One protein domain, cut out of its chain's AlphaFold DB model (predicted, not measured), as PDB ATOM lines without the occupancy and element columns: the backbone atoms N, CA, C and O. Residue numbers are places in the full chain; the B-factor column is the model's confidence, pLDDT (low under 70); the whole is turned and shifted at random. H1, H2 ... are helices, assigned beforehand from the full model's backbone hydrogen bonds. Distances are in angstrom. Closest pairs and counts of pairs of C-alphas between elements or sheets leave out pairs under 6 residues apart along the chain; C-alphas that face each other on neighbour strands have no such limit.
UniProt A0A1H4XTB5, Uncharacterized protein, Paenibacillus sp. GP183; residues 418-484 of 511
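What this domain is: This is residues 418 to 484 of the 511 residues of an uncharacterized protein of Paenibacillus sp. GP183 (UniProt A0A1H4XTB5). Three helices stand side by side in an up-and-down bundle, their centres making a triangle, and the unnamed stretch of residues 418 to 427 passes over H1 and H2 on the side away from H3. The last residues, 482 to 484, run out past one end of the bundle and add to its length. The printed part has 67 residues, with three named helices in the order H1, H2, H3 and no named strand; the class is all helix. The whole is compact, with a radius of gyration of the C-alphas of 11.1 A, and elongated, spanning 37 by 20 by 17 A.

Where its parts are: H2, residues 446 to 459, is 19.8 A long from first to last C-alpha. H3, residues 465 to 478, is 20.4 A long and ends with C-alpha 478 at (-2.714, 55.773, 128.993). H1, residues 432 to 441, is 13.9 A long and begins with C-alpha 432 at (0.211, 65.241, 115.243).

How they stand to each other: H2 and H3 touch and form a helical hairpin, opposite ways at a shallow tilt of 27 degrees; their closest C-alphas, of Ala 456 and Val 468, are 6.6 A apart. H3 touches H1, the same way at a shallow tilt of 12 degrees, with the closest C-alphas, of Ala 439 and Val 476, 6.3 A apart. H1 and H2 are close but not clearly touching: their closest C-alphas, of Ala 439 and Tyr 449, are 7.7 A apart. They run opposite ways at a shallow tilt of 27 degrees. In H1 and H2 every O i to N i+4 pair is within hydrogen-bond range; in H3, 9 of 10 are.

The domain as a whole: The two C-alphas farthest apart, those of Ile 462 and Leu 484, are 37.3 A apart. The printed part has no cut, and both links, H1 to H2 and H2 to H3, are tight. Residues 418 to 431 hold no named element. The mean pLDDT of the printed part is 79.7, and residues 425 to 429 are under 70.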
ATOM      1  N   ALA A 418     -11.306  65.780 114.253       74.56
ATOM      2  CA  ALA A 418     -11.195  67.222 114.486       74.56
ATOM      3  C   ALA A 418     -11.415  67.630 115.959       74.56
ATOM      4  O   ALA A 418     -10.828  68.609 116.407       74.56
ATOM      5  N   SER A 419     -12.193  66.869 116.738       76.56
ATOM      6  CA  SER A 419     -12.470  67.141 118.162       76.56
ATOM      7  C   SER A 419     -11.226  67.028 119.057       76.56
ATOM      8  O   SER A 419     -11.236  67.505 120.190       76.56
ATOM      9  N   TYR A 420     -10.150  66.414 118.559       77.44
ATOM     10  CA  TYR A 420      -8.875  66.244 119.262       77.44
ATOM     11  C   TYR A 420      -7.912  67.419 119.053       77.44
ATOM     12  O   TYR A 420      -6.930  67.531 119.781       77.44
ATOM     13  N   ALA A 421      -8.173  68.290 118.074       77.69
ATOM     14  CA  ALA A 421      -7.320  69.432 117.783       77.69
ATOM     15  C   ALA A 421      -7.628  70.608 118.719       77.69
ATOM     16  O   ALA A 421      -8.744  71.124 118.738       77.69
ATOM     17  N   LYS A 422      -6.615  71.062 119.458       78.75
ATOM     18  CA  LYS A 422      -6.663  72.294 120.259       78.75
ATOM     19  C   LYS A 422      -5.498  73.223 119.960       78.75
ATOM     20  O   LYS A 422      -5.684  74.437 119.950       78.75
ATOM     21  N   VAL A 423      -4.315  72.671 119.701       76.88
ATOM     22  CA  VAL A 423      -3.112  73.459 119.427       76.88
ATOM     23  C   VAL A 423      -2.723  73.313 117.953       76.88
ATOM     24  O   VAL A 423      -2.274  72.258 117.503       76.88
ATOM     25  N   PHE A 424      -2.912  74.385 117.180       72.00
ATOM     26  CA  PHE A 424      -2.655  74.399 115.730       72.00
ATOM     27  C   PHE A 424      -1.175  74.630 115.375       72.00
ATOM     28  O   PHE A 424      -0.718  74.159 114.336       72.00
ATOM     29  N   SER A 425      -0.406  75.290 116.252       69.88
ATOM     30  CA  SER A 425       1.048  75.522 116.112       69.88
ATOM     31  C   SER A 425       1.875  74.227 116.066       69.88
ATOM     32  O   SER A 425       3.020  74.231 115.614       69.88
ATOM     33  N   LEU A 426       1.289  73.121 116.532       69.88
ATOM     34  CA  LEU A 426       1.871  71.786 116.536       69.88
ATOM     35  C   LEU A 426       1.809  71.089 115.170       69.88
ATOM     36  O   LEU A 426       2.676  70.266 114.878       69.88
ATOM     37  N   ASN A 427       0.838  71.439 114.318       69.56
ATOM     38  CA  ASN A 427       0.612  70.775 113.027       69.56
ATOM     39  C   ASN A 427       1.794  70.944 112.057       69.56
ATOM     40  O   ASN A 427       2.017  70.092 111.205       69.56
ATOM     41  N   SER A 428       2.549  72.041 112.176       65.50
ATOM     42  CA  SER A 428       3.725  72.334 111.347       65.50
ATOM     43  C   SER A 428       5.046  71.829 111.938       65.50
ATOM     44  O   SER A 428       6.082  71.953 111.288       65.50
ATOM     45  N   LYS A 429       5.031  71.291 113.165       66.38
ATOM     46  CA  LYS A 429       6.236  70.890 113.916       66.38
ATOM     47  C   LYS A 429       6.314  69.396 114.217       66.38
ATOM     48  O   LYS A 429       7.406  68.893 114.448       66.38
ATOM     49  N   LEU A 430       5.179  68.697 114.225       71.31
ATOM     50  CA  LEU A 430       5.064  67.263 114.490       71.31
ATOM     51  C   LEU A 430       3.988  66.643 113.593       71.31
ATOM     52  O   LEU A 430       3.024  67.309 113.222       71.31
ATOM     53  N   ASN A 431       4.073  65.332 113.348       73.38
ATOM     54  CA  ASN A 431       3.013  64.560 112.686       73.38
ATOM     55  C   ASN A 431       1.817  64.288 113.630       73.38
ATOM     56  O   ASN A 431       1.399  63.152 113.847       73.38
ATOM     57  N   ILE A 432       1.276  65.343 114.240       76.44
ATOM     58  CA  ILE A 432       0.211  65.241 115.243       76.44
ATOM     59  C   ILE A 432      -1.145  64.882 114.624       76.44
ATOM     60  O   ILE A 432      -1.995  64.329 115.314       76.44
ATOM     61  N   GLU A 433      -1.348  65.068 113.318       77.31
ATOM     62  CA  GLU A 433      -2.542  64.547 112.640       77.31
ATOM     63  C   GLU A 433      -2.622  63.015 112.659       77.31
ATOM     64  O   GLU A 433      -3.714  62.468 112.833       77.31
ATOM     65  N   ALA A 434      -1.490  62.310 112.534       78.94
ATOM     66  CA  ALA A 434      -1.452  60.860 112.702       78.94
ATOM     67  C   ALA A 434      -1.784  60.455 114.148       78.94
ATOM     68  O   ALA A 434      -2.587  59.548 114.360       78.94
ATOM     69  N   ILE A 435      -1.252  61.180 115.138       80.75
ATOM     70  CA  ILE A 435      -1.454  60.872 116.564       80.75
ATOM     71  C   ILE A 435      -2.894  61.196 117.012       80.75
ATOM     72  O   ILE A 435      -3.497  60.421 117.752       80.75
ATOM     73  N   ARG A 436      -3.516  62.257 116.475       83.19
ATOM     74  CA  ARG A 436      -4.955  62.550 116.641       83.19
ATOM     75  C   ARG A 436      -5.830  61.439 116.063       83.19
ATOM     76  O   ARG A 436      -6.779  61.008 116.713       83.19
ATOM     77  N   LYS A 437      -5.505  60.943 114.861       83.06
ATOM     78  CA  LYS A 437      -6.198  59.795 114.250       83.06
ATOM     79  C   LYS A 437      -6.020  58.528 115.091       83.06
ATOM     80  O   LYS A 437      -6.998  57.823 115.313       83.06
ATOM     81  N   GLN A 438      -4.827  58.273 115.626       81.81
ATOM     82  CA  GLN A 438      -4.570  57.153 116.537       81.81
ATOM     83  C   GLN A 438      -5.371  57.275 117.845       81.81
ATOM     84  O   GLN A 438      -6.030  56.317 118.237       81.81
ATOM     85  N   ALA A 439      -5.404  58.449 118.482       81.62
ATOM     86  CA  ALA A 439      -6.199  58.698 119.688       81.62
ATOM     87  C   ALA A 439      -7.714  58.540 119.453       81.62
ATOM     88  O   ALA A 439      -8.426  58.045 120.328       81.62
ATOM     89  N   PHE A 440      -8.192  58.916 118.261       83.38
ATOM     90  CA  PHE A 440      -9.563  58.682 117.812       83.38
ATOM     91  C   PHE A 440      -9.857  57.189 117.583       83.38
ATOM     92  O   PHE A 440     -10.855  56.684 118.090       83.38
ATOM     93  N   HIS A 441      -8.973  56.452 116.899       82.62
ATOM     94  CA  HIS A 441      -9.113  55.000 116.714       82.62
ATOM     95  C   HIS A 441      -9.055  54.223 118.038       82.62
ATOM     96  O   HIS A 441      -9.776  53.242 118.197       82.62
ATOM     97  N   LEU A 442      -8.255  54.687 119.001       81.56
ATOM     98  CA  LEU A 442      -8.194  54.166 120.371       81.56
ATOM     99  C   LEU A 442      -9.326  54.689 121.278       81.56
ATOM    100  O   LEU A 442      -9.301  54.428 122.479       81.56
ATOM    101  N   GLN A 443     -10.299  55.433 120.735       80.62
ATOM    102  CA  GLN A 443     -11.480  55.942 121.443       80.62
ATOM    103  C   GLN A 443     -11.150  56.692 122.748       80.62
ATOM    104  O   GLN A 443     -11.836  56.554 123.761       80.62
ATOM    105  N   LYS A 444     -10.056  57.466 122.758       84.19
ATOM    106  CA  LYS A 444      -9.572  58.195 123.944       84.19
ATOM    107  C   LYS A 444     -10.324  59.504 124.152       84.19
ATOM    108  O   LYS A 444     -10.664  60.167 123.177       84.19
ATOM    109  N   CYS A 445     -10.547  59.920 125.398       81.62
ATOM    110  CA  CYS A 445     -11.244  61.170 125.718       81.62
ATOM    111  C   CYS A 445     -10.576  62.392 125.044       81.62
ATOM    112  O   CYS A 445      -9.416  62.691 125.356       81.62
ATOM    113  N   PRO A 446     -11.282  63.142 124.166       81.19
ATOM    114  CA  PRO A 446     -10.690  64.278 123.467       81.19
ATOM    115  C   PRO A 446     -10.242  65.381 124.422       81.19
ATOM    116  O   PRO A 446      -9.182  65.950 124.215       81.19
ATOM    117  N   TYR A 447     -10.982  65.656 125.501       82.00
ATOM    118  CA  TYR A 447     -10.603  66.695 126.468       82.00
ATOM    119  C   TYR A 447      -9.272  66.383 127.171       82.00
ATOM    120  O   TYR A 447      -8.437  67.273 127.333       82.00
ATOM    121  N   SER A 448      -9.039  65.116 127.531       81.56
ATOM    122  CA  SER A 448      -7.778  64.666 128.132       81.56
ATOM    123  C   SER A 448      -6.628  64.657 127.113       81.56
ATOM    124  O   SER A 448      -5.506  65.052 127.434       81.56
ATOM    125  N   TYR A 449      -6.906  64.297 125.857       83.50
ATOM    126  CA  TYR A 449      -5.939  64.417 124.763       83.50
ATOM    127  C   TYR A 449      -5.558  65.882 124.487       83.50
ATOM    128  O   TYR A 449      -4.384  66.228 124.391       83.50
ATOM    129  N   GLN A 450      -6.544  66.778 124.447       83.06
ATOM    130  CA  GLN A 450      -6.353  68.217 124.285       83.06
ATOM    131  C   GLN A 450      -5.488  68.830 125.401       83.06
ATOM    132  O   GLN A 450      -4.802  69.824 125.161       83.06
ATOM    133  N   THR A 451      -5.506  68.281 126.622       84.38
ATOM    134  CA  THR A 451      -4.557  68.692 127.672       84.38
ATOM    135  C   THR A 451      -3.137  68.178 127.431       84.38
ATOM    136  O   THR A 451      -2.197  68.917 127.719       84.38
ATOM    137  N   LEU A 452      -2.959  66.992 126.831       83.88
ATOM    138  CA  LEU A 452      -1.636  66.527 126.391       83.88
ATOM    139  C   LEU A 452      -1.070  67.382 125.248       83.88
ATOM    140  O   LEU A 452       0.129  67.638 125.248       83.88
ATOM    141  N   GLU A 453      -1.895  67.892 124.321       84.19
ATOM    142  CA  GLU A 453      -1.408  68.808 123.268       84.19
ATOM    143  C   GLU A 453      -0.790  70.089 123.846       84.19
ATOM    144  O   GLU A 453       0.287  70.512 123.427       84.19
ATOM    145  N   VAL A 454      -1.447  70.699 124.838       83.62
ATOM    146  CA  VAL A 454      -0.939  71.912 125.505       83.62
ATOM    147  C   VAL A 454       0.377  71.630 126.238       83.62
ATOM    148  O   VAL A 454       1.261  72.486 126.279       83.62
ATOM    149  N   GLU A 455       0.537  70.428 126.790       82.38
ATOM    150  CA  GLU A 455       1.773  70.020 127.458       82.38
ATOM    151  C   GLU A 455       2.891  69.659 126.458       82.38
ATOM    152  O   GLU A 455       4.047  70.026 126.671       82.38
ATOM    153  N   ALA A 456       2.563  69.062 125.309       80.81
ATOM    154  CA  ALA A 456       3.502  68.854 124.203       80.81
ATOM    155  C   ALA A 456       4.046  70.172 123.632       80.81
ATOM    156  O   ALA A 456       5.245  70.272 123.371       80.81
ATOM    157  N   GLU A 457       3.209  71.207 123.485       83.19
ATOM    158  CA  GLU A 457       3.671  72.535 123.049       83.19
ATOM    159  C   GLU A 457       4.662  73.168 124.040       83.19
ATOM    160  O   GLU A 457       5.561  73.909 123.631       83.19
ATOM    161  N   ARG A 458       4.539  72.870 125.340       81.50
ATOM    162  CA  ARG A 458       5.510  73.308 126.354       81.50
ATOM    163  C   ARG A 458       6.819  72.531 126.250       81.50
ATOM    164  O   ARG A 458       7.876  73.157 126.237       81.50
ATOM    165  N   ARG A 459       6.758  71.200 126.124       79.62
ATOM    166  CA  ARG A 459       7.947  70.332 126.022       79.62
ATOM    167  C   ARG A 459       8.768  70.592 124.760       79.62
ATOM    168  O   ARG A 459       9.986  70.681 124.849       79.62
ATOM    169  N   LEU A 460       8.118  70.880 123.630       81.12
ATOM    170  CA  LEU A 460       8.761  71.311 122.373       81.12
ATOM    171  C   LEU A 460       9.573  72.618 122.456       81.12
ATOM    172  O   LEU A 460      10.180  73.022 121.465       81.12
ATOM    173  N   ARG A 461       9.567  73.324 123.595       78.88
ATOM    174  CA  ARG A 461      10.441  74.487 123.834       78.88
ATOM    175  C   ARG A 461      11.796  74.101 124.440       78.88
ATOM    176  O   ARG A 461      12.642  74.978 124.580       78.88
ATOM    177  N   ILE A 462      11.964  72.841 124.846       80.31
ATOM    178  CA  ILE A 462      13.098  72.341 125.640       80.31
ATOM    179  C   ILE A 462      13.656  71.031 125.051       80.31
ATOM    180  O   ILE A 462      14.867  70.833 125.042       80.31
ATOM    181  N   GLU A 463      12.787  70.148 124.553       82.88
ATOM    182  CA  GLU A 463      13.113  68.806 124.051       82.88
ATOM    183  C   GLU A 463      13.060  68.725 122.512       82.88
ATOM    184  O   GLU A 463      12.343  69.488 121.859       82.88
ATOM    185  N   ASP A 464      13.789  67.766 121.926       81.19
ATOM    186  CA  ASP A 464      13.763  67.507 120.478       81.19
ATOM    187  C   ASP A 464      12.374  67.014 120.013       81.19
ATOM    188  O   ASP A 464      11.764  66.176 120.694       81.19
ATOM    189  N   PRO A 465      11.865  67.453 118.842       77.81
ATOM    190  CA  PRO A 465      10.559  67.030 118.338       77.81
ATOM    191  C   PRO A 465      10.375  65.507 118.252       77.81
ATOM    192  O   PRO A 465       9.276  65.007 118.499       77.81
ATOM    193  N   SER A 466      11.438  64.749 117.969       76.94
ATOM    194  CA  SER A 466      11.388  63.285 117.879       76.94
ATOM    195  C   SER A 466      11.066  62.644 119.234       76.94
ATOM    196  O   SER A 466      10.247  61.726 119.315       76.94
ATOM    197  N   SER A 467      11.666  63.161 120.311       79.75
ATOM    198  CA  SER A 467      11.430  62.705 121.685       79.75
ATOM    199  C   SER A 467      10.020  63.057 122.161       79.75
ATOM    200  O   SER A 467       9.330  62.200 122.719       79.75
ATOM    201  N   VAL A 468       9.542  64.274 121.867       79.25
ATOM    202  CA  VAL A 468       8.178  64.691 122.238       79.25
ATOM    203  C   VAL A 468       7.117  63.871 121.491       79.25
ATOM    204  O   VAL A 468       6.096  63.524 122.081       79.25
ATOM    205  N   ALA A 469       7.358  63.485 120.231       77.81
ATOM    206  CA  ALA A 469       6.453  62.609 119.478       77.81
ATOM    207  C   ALA A 469       6.334  61.200 120.091       77.81
ATOM    208  O   ALA A 469       5.230  60.660 120.194       77.81
ATOM    209  N   GLN A 470       7.455  60.606 120.515       80.38
ATOM    210  CA  GLN A 470       7.465  59.296 121.178       80.38
ATOM    211  C   GLN A 470       6.767  59.349 122.543       80.38
ATOM    212  O   GLN A 470       5.948  58.480 122.845       80.38
ATOM    213  N   TRP A 471       7.027  60.398 123.331       85.75
ATOM    214  CA  TRP A 471       6.335  60.644 124.596       85.75
ATOM    215  C   TRP A 471       4.820  60.805 124.401       85.75
ATOM    216  O   TRP A 471       4.047  60.151 125.102       85.75
ATOM    217  N   LEU A 472       4.388  61.606 123.418       83.44
ATOM    218  CA  LEU A 472       2.966  61.831 123.149       83.44
ATOM    219  C   LEU A 472       2.253  60.514 122.816       83.44
ATOM    220  O   LEU A 472       1.220  60.224 123.410       83.44
ATOM    221  N   ASN A 473       2.820  59.685 121.934       82.06
ATOM    222  CA  ASN A 473       2.242  58.380 121.595       82.06
ATOM    223  C   ASN A 473       2.075  57.471 122.824       82.06
ATOM    224  O   ASN A 473       1.023  56.855 122.990       82.06
ATOM    225  N   HIS A 474       3.071  57.432 123.712       84.12
ATOM    226  CA  HIS A 474       3.021  56.606 124.919       84.12
ATOM    227  C   HIS A 474       1.997  57.105 125.959       84.12
ATOM    228  O   HIS A 474       1.320  56.300 126.598       84.12
ATOM    229  N   GLU A 475       1.843  58.421 126.130       84.81
ATOM    230  CA  GLU A 475       0.833  58.979 127.042       84.81
ATOM    231  C   GLU A 475      -0.593  58.887 126.474       84.81
ATOM    232  O   GLU A 475      -1.549  58.716 127.232       84.81
ATOM    233  N   VAL A 476      -0.758  58.915 125.147       85.00
ATOM    234  CA  VAL A 476      -2.059  58.729 124.482       85.00
ATOM    235  C   VAL A 476      -2.660  57.352 124.776       85.00
ATOM    236  O   VAL A 476      -3.866  57.250 125.000       85.00
ATOM    237  N   GLU A 477      -1.847  56.298 124.854       82.44
ATOM    238  CA  GLU A 477      -2.316  54.952 125.222       82.44
ATOM    239  C   GLU A 477      -2.876  54.892 126.654       82.44
ATOM    240  O   GLU A 477      -3.862  54.187 126.903       82.44
ATOM    241  N   LYS A 478      -2.313  55.689 127.575       84.00
ATOM    242  CA  LYS A 478      -2.714  55.773 128.993       84.00
ATOM    243  C   LYS A 478      -3.972  56.607 129.237       84.00
ATOM    244  O   LYS A 478      -4.519  56.560 130.338       84.00
ATOM    245  N   LEU A 479      -4.439  57.370 128.247       83.81
ATOM    246  CA  LEU A 479      -5.632  58.205 128.394       83.81
ATOM    247  C   LEU A 479      -6.890  57.376 128.724       83.81
ATOM    248  O   LEU A 479      -7.026  56.240 128.245       83.81
ATOM    249  N   PRO A 480      -7.854  57.947 129.471       80.25
ATOM    250  CA  PRO A 480      -9.173  57.347 129.624       80.25
ATOM    251  C   PRO A 480      -9.880  57.248 128.265       80.25
ATOM    252  O   PRO A 480      -9.676  58.078 127.374       80.25
ATOM    253  N   HIS A 481     -10.717  56.225 128.111       80.31
ATOM    254  CA  HIS A 481     -11.590  56.066 126.946       80.31
ATOM    255  C   HIS A 481     -12.766  57.060 127.001       80.31
ATOM    256  O   HIS A 481     -12.932  57.780 127.987       80.31
ATOM    257  N   TRP A 482     -13.573  57.123 125.943       79.88
ATOM    258  CA  TRP A 482     -14.830  57.869 125.948       79.88
ATOM    259  C   TRP A 482     -15.758  57.392 127.070       79.88
ATOM    260  O   TRP A 482     -16.002  56.195 127.226       79.88
ATOM    261  N   GLU A 483     -16.311  58.341 127.822       73.69
ATOM    262  CA  GLU A 483     -17.481  58.087 128.659       73.69
ATOM    263  C   GLU A 483     -18.721  58.046 127.758       73.69
ATOM    264  O   GLU A 483     -18.827  58.826 126.811       73.69
ATOM    265  N   LEU A 484     -19.648  57.123 128.030       79.12
ATOM    266  CA  LEU A 484     -20.923  57.061 127.315       79.12
ATOM    267  C   LEU A 484     -21.792  58.257 127.717       79.12
ATOM    268  O   LEU A 484     -21.975  58.527 128.905       79.12
TER     269      LEU A 484